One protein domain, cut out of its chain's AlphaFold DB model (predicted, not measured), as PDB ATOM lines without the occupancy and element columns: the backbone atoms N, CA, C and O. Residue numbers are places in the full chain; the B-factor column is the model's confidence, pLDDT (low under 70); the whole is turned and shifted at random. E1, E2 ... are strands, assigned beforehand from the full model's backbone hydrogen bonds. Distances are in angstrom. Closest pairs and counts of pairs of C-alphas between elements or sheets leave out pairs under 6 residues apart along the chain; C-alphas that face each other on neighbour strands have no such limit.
ATOM      1  N   LEU A   3     210.615 223.385 139.793       88.94
ATOM      2  CA  LEU A   3     209.907 222.872 138.621       88.94
ATOM      3  C   LEU A   3     209.060 221.669 139.026       88.94
ATOM      4  O   LEU A   3     209.501 220.810 139.787       88.94
ATOM      5  N   VAL A   4     207.864 221.600 138.463       90.69
ATOM      6  CA  VAL A   4     206.910 220.508 138.596       90.69
ATOM      7  C   VAL A   4     206.618 220.001 137.194       90.69
ATOM      8  O   VAL A   4     206.201 220.765 136.325       90.69
ATOM      9  N   ILE A   5     206.839 218.708 136.977       90.75
ATOM     10  CA  ILE A   5     206.606 218.053 135.691       90.75
ATOM     11  C   ILE A   5     205.454 217.069 135.869       90.75
ATOM     12  O   ILE A   5     205.530 216.164 136.698       90.75
ATOM     13  N   LYS A   6     204.372 217.254 135.111       90.88
ATOM     14  CA  LYS A   6     203.181 216.394 135.147       90.88
ATOM     15  C   LYS A   6     202.721 216.104 133.727       90.88
ATOM     16  O   LYS A   6     202.383 217.030 132.997       90.88
ATOM     17  N   ALA A   7     202.700 214.826 133.348       91.06
ATOM     18  CA  ALA A   7     202.235 214.371 132.033       91.06
ATOM     19  C   ALA A   7     202.840 215.174 130.855       91.06
ATOM     20  O   ALA A   7     202.124 215.645 129.976       91.06
ATOM     21  N   GLY A   8     204.158 215.407 130.880       90.12
ATOM     22  CA  GLY A   8     204.872 216.165 129.842       90.12
ATOM     23  C   GLY A   8     204.716 217.691 129.910       90.12
ATOM     24  O   GLY A   8     205.419 218.403 129.197       90.12
ATOM     25  N   LYS A   9     203.858 218.226 130.785       94.88
ATOM     26  CA  LYS A   9     203.773 219.667 131.062       94.88
ATOM     27  C   LYS A   9     204.742 220.051 132.168       94.88
ATOM     28  O   LYS A   9     204.864 219.335 133.163       94.88
ATOM     29  N   VAL A  10     205.390 221.196 132.006       94.94
ATOM     30  CA  VAL A  10     206.298 221.778 132.993       94.94
ATOM     31  C   VAL A  10     205.684 223.065 133.516       94.94
ATOM     32  O   VAL A  10     205.336 223.950 132.741       94.94
ATOM     33  N   SER A  11     205.577 223.175 134.832       94.69
ATOM     34  CA  SER A  11     205.203 224.403 135.529       94.69
ATOM     35  C   SER A  11     206.216 224.695 136.628       94.69
ATOM     36  O   SER A  11     206.838 223.768 137.142       94.69
ATOM     37  N   GLY A  12     206.375 225.941 137.056       91.69
ATOM     38  CA  GLY A  12     207.279 226.213 138.168       91.69
ATOM     39  C   GLY A  12     207.454 227.674 138.526       91.69
ATOM     40  O   GLY A  12     206.779 228.551 137.999       91.69
ATOM     41  N   GLU A  13     208.415 227.923 139.407       91.25
ATOM     42  CA  GLU A  13     208.865 229.255 139.789       91.25
ATOM     43  C   GLU A  13     210.370 229.389 139.578       91.25
ATOM     44  O   GLU A  13     211.174 228.553 140.008       91.25
ATOM     45  N   MET A  14     210.773 230.499 138.973       89.69
ATOM     46  CA  MET A  14     212.171 230.858 138.797       89.69
ATOM     47  C   MET A  14     212.445 232.212 139.438       89.69
ATOM     48  O   MET A  14     211.670 233.162 139.325       89.69
ATOM     49  N   GLN A  15     213.568 232.258 140.147       86.56
ATOM     50  CA  GLN A  15     214.114 233.453 140.767       86.56
ATOM     51  C   GLN A  15     215.530 233.623 140.243       86.56
ATOM     52  O   GLN A  15     216.343 232.700 140.333       86.56
ATOM     53  N   TRP A  16     215.804 234.797 139.701       83.12
ATOM     54  CA  TRP A  16     217.127 235.223 139.295       83.12
ATOM     55  C   TRP A  16     217.532 236.382 140.196       83.12
ATOM     56  O   TRP A  16     216.931 237.450 140.136       83.12
ATOM     57  N   ILE A  17     218.510 236.135 141.071       79.88
ATOM     58  CA  ILE A  17     218.976 237.089 142.085       79.88
ATOM     59  C   ILE A  17     220.458 237.380 141.812       79.88
ATOM     60  O   ILE A  17     221.333 236.729 142.387       79.88
ATOM     61  N   PRO A  18     220.765 238.274 140.863       75.81
ATOM     62  CA  PRO A  18     222.126 238.768 140.675       75.81
ATOM     63  C   PRO A  18     222.571 239.600 141.891       75.81
ATOM     64  O   PRO A  18     221.769 240.297 142.498       75.81
ATOM     65  N   LYS A  19     223.862 239.542 142.245       71.38
ATOM     66  CA  LYS A  19     224.413 240.218 143.440       71.38
ATOM     67  C   LYS A  19     224.297 241.752 143.387       71.38
ATOM     68  O   LYS A  19     224.195 242.383 144.430       71.38
ATOM     69  N   GLU A  20     224.328 242.329 142.187       76.25
ATOM     70  CA  GLU A  20     224.436 243.781 141.949       76.25
ATOM     71  C   GLU A  20     223.280 244.349 141.109       76.25
ATOM     72  O   GLU A  20     223.338 245.492 140.666       76.25
ATOM     73  N   LYS A  21     222.248 243.548 140.821       75.88
ATOM     74  CA  LYS A  21     221.098 243.972 140.007       75.88
ATOM     75  C   LYS A  21     219.785 243.566 140.662       75.88
ATOM     76  O   LYS A  21     219.774 242.735 141.570       75.88
ATOM     77  N   ASP A  22     218.685 244.116 140.161       76.75
ATOM     78  CA  ASP A  22     217.354 243.799 140.665       76.75
ATOM     79  C   ASP A  22     217.011 242.322 140.481       76.75
ATOM     80  O   ASP A  22     217.186 241.722 139.411       76.75
ATOM     81  N   ALA A  23     216.508 241.733 141.561       82.25
ATOM     82  CA  ALA A  23     216.026 240.371 141.558       82.25
ATOM     83  C   ALA A  23     214.770 240.261 140.688       82.25
ATOM     84  O   ALA A  23     213.819 241.027 140.830       82.25
ATOM     85  N   ARG A  24     214.733 239.242 139.834       89.00
ATOM     86  CA  ARG A  24     213.555 238.892 139.038       89.00
ATOM     87  C   ARG A  24     212.953 237.608 139.571       89.00
ATOM     88  O   ARG A  24     213.637 236.587 139.664       89.00
ATOM     89  N   LYS A  25     211.662 237.635 139.883       89.19
ATOM     90  CA  LYS A  25     210.887 236.454 140.270       89.19
ATOM     91  C   LYS A  25     209.710 236.288 139.320       89.19
ATOM     92  O   LYS A  25     209.063 237.265 138.950       89.19
ATOM     93  N   GLY A  26     209.434 235.045 138.948       92.25
ATOM     94  CA  GLY A  26     208.364 234.739 138.013       92.25
ATOM     95  C   GLY A  26     207.997 233.266 137.944       92.25
ATOM     96  O   GLY A  26     208.657 232.425 138.560       92.25
ATOM     97  N   THR A  27     206.964 232.965 137.164       94.75
ATOM     98  CA  THR A  27     206.472 231.607 136.917       94.75
ATOM     99  C   THR A  27     206.957 231.073 135.574       94.75
ATOM    100  O   THR A  27     207.193 231.826 134.631       94.75
ATOM    101  N   LEU A  28     207.136 229.759 135.500       94.75
ATOM    102  CA  LEU A  28     207.520 229.024 134.303       94.75
ATOM    103  C   LEU A  28     206.359 228.160 133.838       94.75
ATOM    104  O   LEU A  28     205.778 227.442 134.648       94.75
ATOM    105  N   GLU A  29     206.094 228.172 132.539       96.75
ATOM    106  CA  GLU A  29     205.152 227.258 131.891       96.75
ATOM    107  C   GLU A  29     205.749 226.732 130.589       96.75
ATOM    108  O   GLU A  29     206.310 227.491 129.801       96.75
ATOM    109  N   GLY A  30     205.665 225.426 130.359       95.81
ATOM    110  CA  GLY A  30     206.302 224.804 129.209       95.81
ATOM    111  C   GLY A  30     205.992 223.328 129.041       95.81
ATOM    112  O   GLY A  30     205.077 222.773 129.652       95.81
ATOM    113  N   VAL A  31     206.796 222.688 128.201       96.62
ATOM    114  CA  VAL A  31     206.674 221.272 127.852       96.62
ATOM    115  C   VAL A  31     208.024 220.573 127.947       96.62
ATOM    116  O   VAL A  31     209.063 221.161 127.638       96.62
ATOM    117  N   LEU A  32     207.989 219.313 128.376       95.06
ATOM    118  CA  LEU A  32     209.118 218.391 128.385       95.06
ATOM    119  C   LEU A  32     208.991 217.453 127.181       95.06
ATOM    120  O   LEU A  32     207.999 216.738 127.063       95.06
ATOM    121  N   ASN A  33     210.013 217.426 126.328       93.56
ATOM    122  CA  ASN A  33     210.129 216.500 125.205       93.56
ATOM    123  C   ASN A  33     211.421 215.692 125.357       93.56
ATOM    124  O   ASN A  33     212.517 216.220 125.167       93.56
ATOM    125  N   GLY A  34     211.299 214.416 125.729       92.56
ATOM    126  CA  GLY A  34     212.454 213.614 126.136       92.56
ATOM    127  C   GLY A  34     213.100 214.219 127.382       92.56
ATOM    128  O   GLY A  34     212.480 214.235 128.442       92.56
ATOM    129  N   ASN A  35     214.307 214.766 127.227       93.44
ATOM    130  CA  ASN A  35     215.044 215.450 128.295       93.44
ATOM    131  C   ASN A  35     215.054 216.977 128.144       93.44
ATOM    132  O   ASN A  35     215.544 217.674 129.031       93.44
ATOM    133  N   ASP A  36     214.520 217.512 127.047       94.56
ATOM    134  CA  ASP A  36     214.562 218.943 126.770       94.56
ATOM    135  C   ASP A  36     213.275 219.618 127.238       94.56
ATOM    136  O   ASP A  36     212.164 219.230 126.867       94.56
ATOM    137  N   ILE A  37     213.427 220.673 128.033       95.31
ATOM    138  CA  ILE A  37     212.322 221.505 128.501       95.31
ATOM    139  C   ILE A  37     212.371 222.825 127.747       95.31
ATOM    140  O   ILE A  37     213.345 223.575 127.846       95.31
ATOM    141  N   LYS A  38     211.291 223.144 127.040       96.19
ATOM    142  CA  LYS A  38     211.066 224.475 126.468       96.19
ATOM    143  C   LYS A  38     209.948 225.133 127.255       96.19
ATOM    144  O   LYS A  38     208.836 224.607 127.292       96.19
ATOM    145  N   ALA A  39     210.250 226.255 127.896       96.00
ATOM    146  CA  ALA A  39     209.303 226.972 128.735       96.00
ATOM    147  C   ALA A  39     209.369 228.480 128.488       96.00
ATOM    148  O   ALA A  39     210.337 229.003 127.939       96.00
ATOM    149  N   VAL A  40     208.325 229.180 128.907       96.88
ATOM    150  CA  VAL A  40     208.259 230.635 128.967       96.88
ATOM    151  C   VAL A  40     208.306 231.035 130.432       96.88
ATOM    152  O   VAL A  40     207.510 230.560 131.242       96.88
ATOM    153  N   TRP A  41     209.258 231.895 130.772       95.88
ATOM    154  CA  TRP A  41     209.369 232.514 132.083       95.88
ATOM    155  C   TRP A  41     208.679 233.866 132.069       95.88
ATOM    156  O   TRP A  41     209.123 234.766 131.364       95.88
ATOM    157  N   LYS A  42     207.617 234.014 132.852       95.25
ATOM    158  CA  LYS A  42     206.902 235.274 133.047       95.25
ATOM    159  C   LYS A  42     207.315 235.879 134.381       95.25
ATOM    160  O   LYS A  42     207.050 235.275 135.419       95.25
ATOM    161  N   PHE A  43     207.947 237.047 134.374       92.06
ATOM    162  CA  PHE A  43     208.481 237.697 135.576       92.06
ATOM    163  C   PHE A  43     208.101 239.176 135.640       92.06
ATOM    164  O   PHE A  43     207.777 239.791 134.629       92.06
ATOM    165  N   MET A  44     208.139 239.741 136.847       88.06
ATOM    166  CA  MET A  44     207.936 241.173 137.068       88.06
ATOM    167  C   MET A  44     209.288 241.871 137.247       88.06
ATOM    168  O   MET A  44     210.143 241.375 137.983       88.06
ATOM    169  N   GLN A  45     209.468 243.020 136.601       82.38
ATOM    170  CA  GLN A  45     210.556 243.960 136.850       82.38
ATOM    171  C   GLN A  45     209.991 245.382 136.804       82.38
ATOM    172  O   GLN A  45     209.266 245.719 135.872       82.38
ATOM    173  N   GLU A  46     210.305 246.200 137.814       81.81
ATOM    174  CA  GLU A  46     209.921 247.625 137.861       81.81
ATOM    175  C   GLU A  46     208.414 247.861 137.610       81.81
ATOM    176  O   GLU A  46     208.005 248.764 136.889       81.81
ATOM    177  N   GLY A  47     207.557 246.991 138.161       83.19
ATOM    178  CA  GLY A  47     206.100 247.069 137.988       83.19
ATOM    179  C   GLY A  47     205.579 246.603 136.621       83.19
ATOM    180  O   GLY A  47     204.369 246.511 136.433       83.19
ATOM    181  N   THR A  48     206.463 246.236 135.691       86.19
ATOM    182  CA  THR A  48     206.106 245.692 134.377       86.19
ATOM    183  C   THR A  48     206.269 244.177 134.364       86.19
ATOM    184  O   THR A  48     207.227 243.627 134.905       86.19
ATOM    185  N   THR A  49     205.318 243.479 133.745       90.19
ATOM    186  CA  THR A  49     205.431 242.037 133.504       90.19
ATOM    187  C   THR A  49     206.060 241.794 132.142       90.19
ATOM    188  O   THR A  49     205.553 242.296 131.141       90.19
ATOM    189  N   ASP A  50     207.114 240.987 132.105       91.25
ATOM    190  CA  ASP A  50     207.800 240.582 130.880       91.25
ATOM    191  C   ASP A  50     207.890 239.051 130.791       91.25
ATOM    192  O   ASP A  50     207.639 238.321 131.760       91.25
ATOM    193  N   THR A  51     208.211 238.555 129.602       93.50
ATOM    194  CA  THR A  51     208.328 237.131 129.304       93.50
ATOM    195  C   THR A  51     209.624 236.814 128.579       93.50
ATOM    196  O   THR A  51     210.014 237.506 127.645       93.50
ATOM    197  N   LEU A  52     210.257 235.705 128.954       94.00
ATOM    198  CA  LEU A  52     211.483 235.215 128.342       94.00
ATOM    199  C   LEU A  52     211.351 233.725 128.043       94.00
ATOM    200  O   LEU A  52     211.098 232.921 128.938       94.00
ATOM    201  N   GLY A  53     211.557 233.337 126.787       95.62
ATOM    202  CA  GLY A  53     211.696 231.926 126.441       95.62
ATOM    203  C   GLY A  53     212.964 231.365 127.073       95.62
ATOM    204  O   GLY A  53     214.032 231.950 126.910       95.62
ATOM    205  N   VAL A  54     212.854 230.239 127.769       95.06
ATOM    206  CA  VAL A  54     213.958 229.532 128.424       95.06
ATOM    207  C   VAL A  54     214.022 228.088 127.937       95.06
ATOM    208  O   VAL A  54     213.005 227.446 127.663       95.06
ATOM    209  N   VAL A  55     215.244 227.576 127.815       96.06
ATOM    210  CA  VAL A  55     215.498 226.208 127.361       96.06
ATOM    211  C   VAL A  55     216.366 225.508 128.387       96.06
ATOM    212  O   VAL A  55     217.488 225.948 128.658       96.06
ATOM    213  N   PHE A  56     215.847 224.407 128.921       95.12
ATOM    214  CA  PHE A  56     216.562 223.545 129.843       95.12
ATOM    215  C   PHE A  56     216.770 222.151 129.264       95.12
ATOM    216  O   PHE A  56     216.060 221.722 128.357       95.12
ATOM    217  N   GLN A  57     217.733 221.447 129.836       94.81
ATOM    218  CA  GLN A  57     217.932 220.023 129.657       94.81
ATOM    219  C   GLN A  57     217.999 219.371 131.034       94.81
ATOM    220  O   GLN A  57     218.787 219.773 131.894       94.81
ATOM    221  N   LEU A  58     217.119 218.401 131.250       92.25
ATOM    222  CA  LEU A  58     217.003 217.655 132.490       92.25
ATOM    223  C   LEU A  58     217.862 216.393 132.415       92.25
ATOM    224  O   LEU A  58     217.778 215.626 131.458       92.25
ATOM    225  N   SER A  59     218.661 216.153 133.450       89.00
ATOM    226  CA  SER A  59     219.314 214.869 133.686       89.00
ATOM    227  C   SER A  59     219.003 214.364 135.096       89.00
ATOM    228  O   SER A  59     218.333 215.036 135.880       89.00
ATOM    229  N   ALA A  60     219.494 213.172 135.438       82.38
ATOM    230  CA  ALA A  60     219.198 212.530 136.715       82.38
ATOM    231  C   ALA A  60     219.676 213.319 137.954       82.38
ATOM    232  O   ALA A  60     219.127 213.127 139.034       82.38
ATOM    233  N   GLN A  61     220.680 214.198 137.828       83.94
ATOM    234  CA  GLN A  61     221.249 214.941 138.968       83.94
ATOM    235  C   GLN A  61     221.216 216.466 138.813       83.94
ATOM    236  O   GLN A  61     221.464 217.194 139.777       83.94
ATOM    237  N   GLN A  62     220.928 216.976 137.617       90.50
ATOM    238  CA  GLN A  62     221.023 218.403 137.345       90.50
ATOM    239  C   GLN A  62     220.023 218.860 136.293       90.50
ATOM    240  O   GLN A  62     219.519 218.089 135.479       90.50
ATOM    241  N   LEU A  63     219.780 220.161 136.311       91.44
ATOM    242  CA  LEU A  63     219.050 220.868 135.283       91.44
ATOM    243  C   LEU A  63     220.002 221.892 134.669       91.44
ATOM    244  O   LEU A  63     220.472 222.799 135.354       91.44
ATOM    245  N   ALA A  64     220.299 221.739 133.388       94.38
ATOM    246  CA  ALA A  64     221.153 222.660 132.657       94.38
ATOM    247  C   ALA A  64     220.284 223.655 131.877       94.38
ATOM    248  O   ALA A  64     219.246 223.272 131.350       94.38
ATOM    249  N   GLN A  65     220.683 224.920 131.779       94.81
ATOM    250  CA  GLN A  65     219.974 225.969 131.046       94.81
ATOM    251  C   GLN A  65     220.903 226.619 130.021       94.81
ATOM    252  O   GLN A  65     222.084 226.867 130.288       94.81
ATOM    253  N   LYS A  66     220.358 226.922 128.840       95.25
ATOM    254  CA  LYS A  66     221.044 227.786 127.876       95.25
ATOM    255  C   LYS A  66     221.164 229.219 128.431       95.25
ATOM    256  O   LYS A  66     220.237 229.700 129.095       95.25
ATOM    257  N   PRO A  67     222.293 229.908 128.194       94.50
ATOM    258  CA  PRO A  67     222.488 231.268 128.671       94.50
ATOM    259  C   PRO A  67     221.569 232.249 127.942       94.50
ATOM    260  O   PRO A  67     221.029 231.963 126.871       94.50
ATOM    261  N   PHE A  68     221.424 233.438 128.520       92.69
ATOM    262  CA  PHE A  68     220.771 234.557 127.855       92.69
ATOM    263  C   PHE A  68     221.807 235.428 127.152       92.69
ATOM    264  O   PHE A  68     222.905 235.632 127.668       92.69
ATOM    265  N   LYS A  69     221.426 235.992 126.008       92.62
ATOM    266  CA  LYS A  69     222.172 237.041 125.314       92.62
ATOM    267  C   LYS A  69     221.319 238.288 125.168       92.62
ATOM    268  O   LYS A  69     220.093 238.202 125.107       92.62
ATOM    269  N   VAL A  70     221.980 239.436 125.097       91.94
ATOM    270  CA  VAL A  70     221.327 240.714 124.808       91.94
ATOM    271  C   VAL A  70     221.221 240.881 123.294       91.94
ATOM    272  O   VAL A  70     222.184 240.629 122.568       91.94
ATOM    273  N   VAL A  71     220.040 241.256 122.813       90.81
ATOM    274  CA  VAL A  71     219.780 241.593 121.407       90.81
ATOM    275  C   VAL A  71     219.870 243.093 121.157       90.81
ATOM    276  O   VAL A  71     220.041 243.884 122.078       90.81
ATOM    277  N   LYS A  72     219.803 243.490 119.880       88.50
ATOM    278  CA  LYS A  72     219.991 244.881 119.435       88.50
ATOM    279  C   LYS A  72     219.034 245.885 120.093       88.50
ATOM    280  O   LYS A  72     219.384 247.050 120.194       88.50
ATOM    281  N   ASP A  73     217.859 245.445 120.534       88.19
ATOM    282  CA  ASP A  73     216.854 246.255 121.238       88.19
ATOM    283  C   ASP A  73     217.103 246.348 122.760       88.19
ATOM    284  O   ASP A  73     216.281 246.890 123.495       88.19
ATOM    285  N   GLY A  74     218.220 245.799 123.251       84.44
ATOM    286  CA  GLY A  74     218.567 245.762 124.670       84.44
ATOM    287  C   GLY A  74     217.834 244.680 125.470       84.44
ATOM    288  O   GLY A  74     218.126 244.509 126.656       84.44
ATOM    289  N   ARG A  75     216.922 243.912 124.855       86.75
ATOM    290  CA  ARG A  75     216.214 242.818 125.532       86.75
ATOM    291  C   ARG A  75     217.089 241.582 125.653       86.75
ATOM    292  O   ARG A  75     218.065 241.392 124.928       86.75
ATOM    293  N   GLN A  76     216.737 240.715 126.593       90.56
ATOM    294  CA  GLN A  76     217.365 239.407 126.711       90.56
ATOM    295  C   GLN A  76     216.577 238.373 125.911       90.56
ATOM    296  O   GLN A  76     215.352 238.406 125.867       90.56
ATOM    297  N   GLN A  77     217.292 237.424 125.315       93.50
ATOM    298  CA  GLN A  77     216.720 236.210 124.743       93.50
ATOM    299  C   GLN A  77     217.601 235.009 125.078       93.50
ATOM    300  O   GLN A  77     218.804 235.162 125.303       93.50
ATOM    301  N   THR A  78     217.030 233.805 125.069       94.31
ATOM    302  CA  THR A  78     217.839 232.582 125.149       94.31
ATOM    303  C   THR A  78     218.770 232.486 123.947       94.31
ATOM    304  O   THR A  78     218.345 232.607 122.798       94.31
ATOM    305  N   ASP A  79     220.051 232.240 124.208       95.12
ATOM    306  CA  ASP A  79     221.018 231.974 123.159       95.12
ATOM    307  C   ASP A  79     220.906 230.521 122.691       95.12
ATOM    308  O   ASP A  79     221.502 229.602 123.254       95.12
ATOM    309  N   THR A  80     220.102 230.294 121.654       90.88
ATOM    310  CA  THR A  80     219.857 228.953 121.112       90.88
ATOM    311  C   THR A  80     221.108 228.316 120.504       90.88
ATOM    312  O   THR A  80     221.201 227.086 120.509       90.88
ATOM    313  N   ALA A  81     222.076 229.124 120.055       92.00
ATOM    314  CA  ALA A  81     223.336 228.670 119.465       92.00
ATOM    315  C   ALA A  81     224.384 228.257 120.514       92.00
ATOM    316  O   ALA A  81     225.252 227.439 120.219       92.00
ATOM    317  N   ALA A  82     224.297 228.779 121.740       92.44
ATOM    318  CA  ALA A  82     225.205 228.415 122.822       92.44
ATOM    319  C   ALA A  82     224.892 227.023 123.397       92.44
ATOM    320  O   ALA A  82     223.755 226.546 123.350       92.44
ATOM    321  N   GLY A  83     225.894 226.376 123.996       93.44
ATOM    322  CA  GLY A  83     225.682 225.191 124.830       93.44
ATOM    323  C   GLY A  83     224.906 225.505 126.117       93.44
ATOM    324  O   GLY A  83     224.593 226.657 126.418       93.44
ATOM    325  N   TYR A  84     224.603 224.474 126.903       93.75
ATOM    326  CA  TYR A  84     224.040 224.653 128.241       93.75
ATOM    327  C   TYR A  84     225.156 225.038 129.217       93.75
ATOM    328  O   TYR A  84     226.026 224.222 129.509       93.75
ATOM    329  N   THR A  85     225.151 226.279 129.702       92.19
ATOM    330  CA  THR A  85     226.242 226.825 130.535       92.19
ATOM    331  C   THR A  85     225.820 227.141 131.966       92.19
ATOM    332  O   THR A  85     226.667 227.258 132.847       92.19
ATOM    333  N   LEU A  86     224.518 227.255 132.227       90.19
ATOM    334  CA  LEU A  86     223.969 227.468 133.563       90.19
ATOM    335  C   LEU A  86     223.558 226.118 134.144       90.19
ATOM    336  O   LEU A  86     222.665 225.466 133.610       90.19
ATOM    337  N   MET A  87     224.197 225.688 135.231       91.06
ATOM    338  CA  MET A  87     223.912 224.398 135.863       91.06
ATOM    339  C   MET A  87     223.218 224.592 137.208       91.06
ATOM    340  O   MET A  87     223.754 225.224 138.119       91.06
ATOM    341  N   TYR A  88     222.033 224.009 137.346       88.00
ATOM    342  CA  TYR A  88     221.288 223.946 138.594       88.00
ATOM    343  C   TYR A  88     221.404 222.539 139.168       88.00
ATOM    344  O   TYR A  88     221.037 221.556 138.522       88.00
ATOM    345  N   LYS A  89     221.887 222.440 140.407       83.69
ATOM    346  CA  LYS A  89     221.845 221.181 141.152       83.69
ATOM    347  C   LYS A  89     220.402 220.893 141.543       83.69
ATOM    348  O   LYS A  89     219.737 221.766 142.108       83.69
ATOM    349  N   LEU A  90     219.930 219.690 141.232       80.56
ATOM    350  CA  LEU A  90     218.653 219.222 141.751       80.56
ATOM    351  C   LEU A  90     218.805 219.015 143.261       80.56
ATOM    352  O   LEU A  90     219.783 218.438 143.731       80.56
TER     353      LEU A  90
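AT A GLANCE: This is residues 3 to 90 of the 104 residues of an uncharacterized protein of Mucilaginibacter phyllosphaerae (UniProt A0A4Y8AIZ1). One antiparallel sheet of seven strands curls like part of a barrel, left open between its edge strands E1 and E9, and the small hairpin of E7 and E8 packs through E8 on E5. The four long strands E2 to E5 lie side by side and make most of the curved wall, which E6 and E9 continue past E5. The printed part has 88 residues, with nine named strands, E1 to E9 along the chain, and no named helix; the class is all strand. The large sheet has the order E1 - E2 - E3 - E4 - E5 - E6 - E9. The whole is compact and rounded, with a radius of gyration of the C-alphas of 13.1 A and spans of 34 by 26 by 23 A.

HOW THE PARTS SIT: The large sheet holds E1 (residues 3 to 6), E2 (9 to 16), E3 (24 to 33), E4 (36 to 45), E5 (48 to 58), E6 (62 to 65) and E9 (86 to 89). It is strongly twisted, its C-alphas up to 8.0 A off the best plane, and curled, the way across it turning by 135 degrees. E1 to E6 form a meander, each strand the antiparallel neighbour of the one before, and each such pair is a hairpin. N 41 and O 52 are 2.8 A apart between E4 and E5, N 31 and O 38 2.9 A between E3 and E4, N 12 and O 28 2.9 A between E2 and E3, and N 4 and O 11 2.7 A between E1 and E2. E3 bends by 55 degrees at residue 27. Between E5 and E6, N 57 and O 64 are within hydrogen-bond range at 2.8 A, and the angle between the N-to-C directions of these two antiparallel strands is 129 degrees. E9 is antiparallel to E6, with N 65 and O 86 2.8 A apart. The edge strands E1 and E9 are apart. E6 runs on into E7 (68 to 70) at 16 degrees. E7 and E8 (76 to 78) form a hairpin, N 69 and O 77 being 2.8 A apart. The closest C-alphas of E5 and E8 are those of Val 54 and Thr 78, 5.9 A apart.

IN THESE COORDINATES: E5 measures 30.1 A from first to last C-alpha, E4 27.3 A, E3 26.5 A and E2 22.1 A. E1 begins with C-alpha 3 at (209.907, 222.872, 138.621). E5 begins with C-alpha 48 at (206.106, 245.692, 134.377), and E9 ends with C-alpha 89 at (221.845, 221.181, 141.152).

THE WHOLE: The two C-alphas farthest apart, those of Ala 7 and Glu 20, are 38.2 A apart. The printed part has no cut and no long link. Its mean pLDDT is 90.3, and no printed residue is under 70.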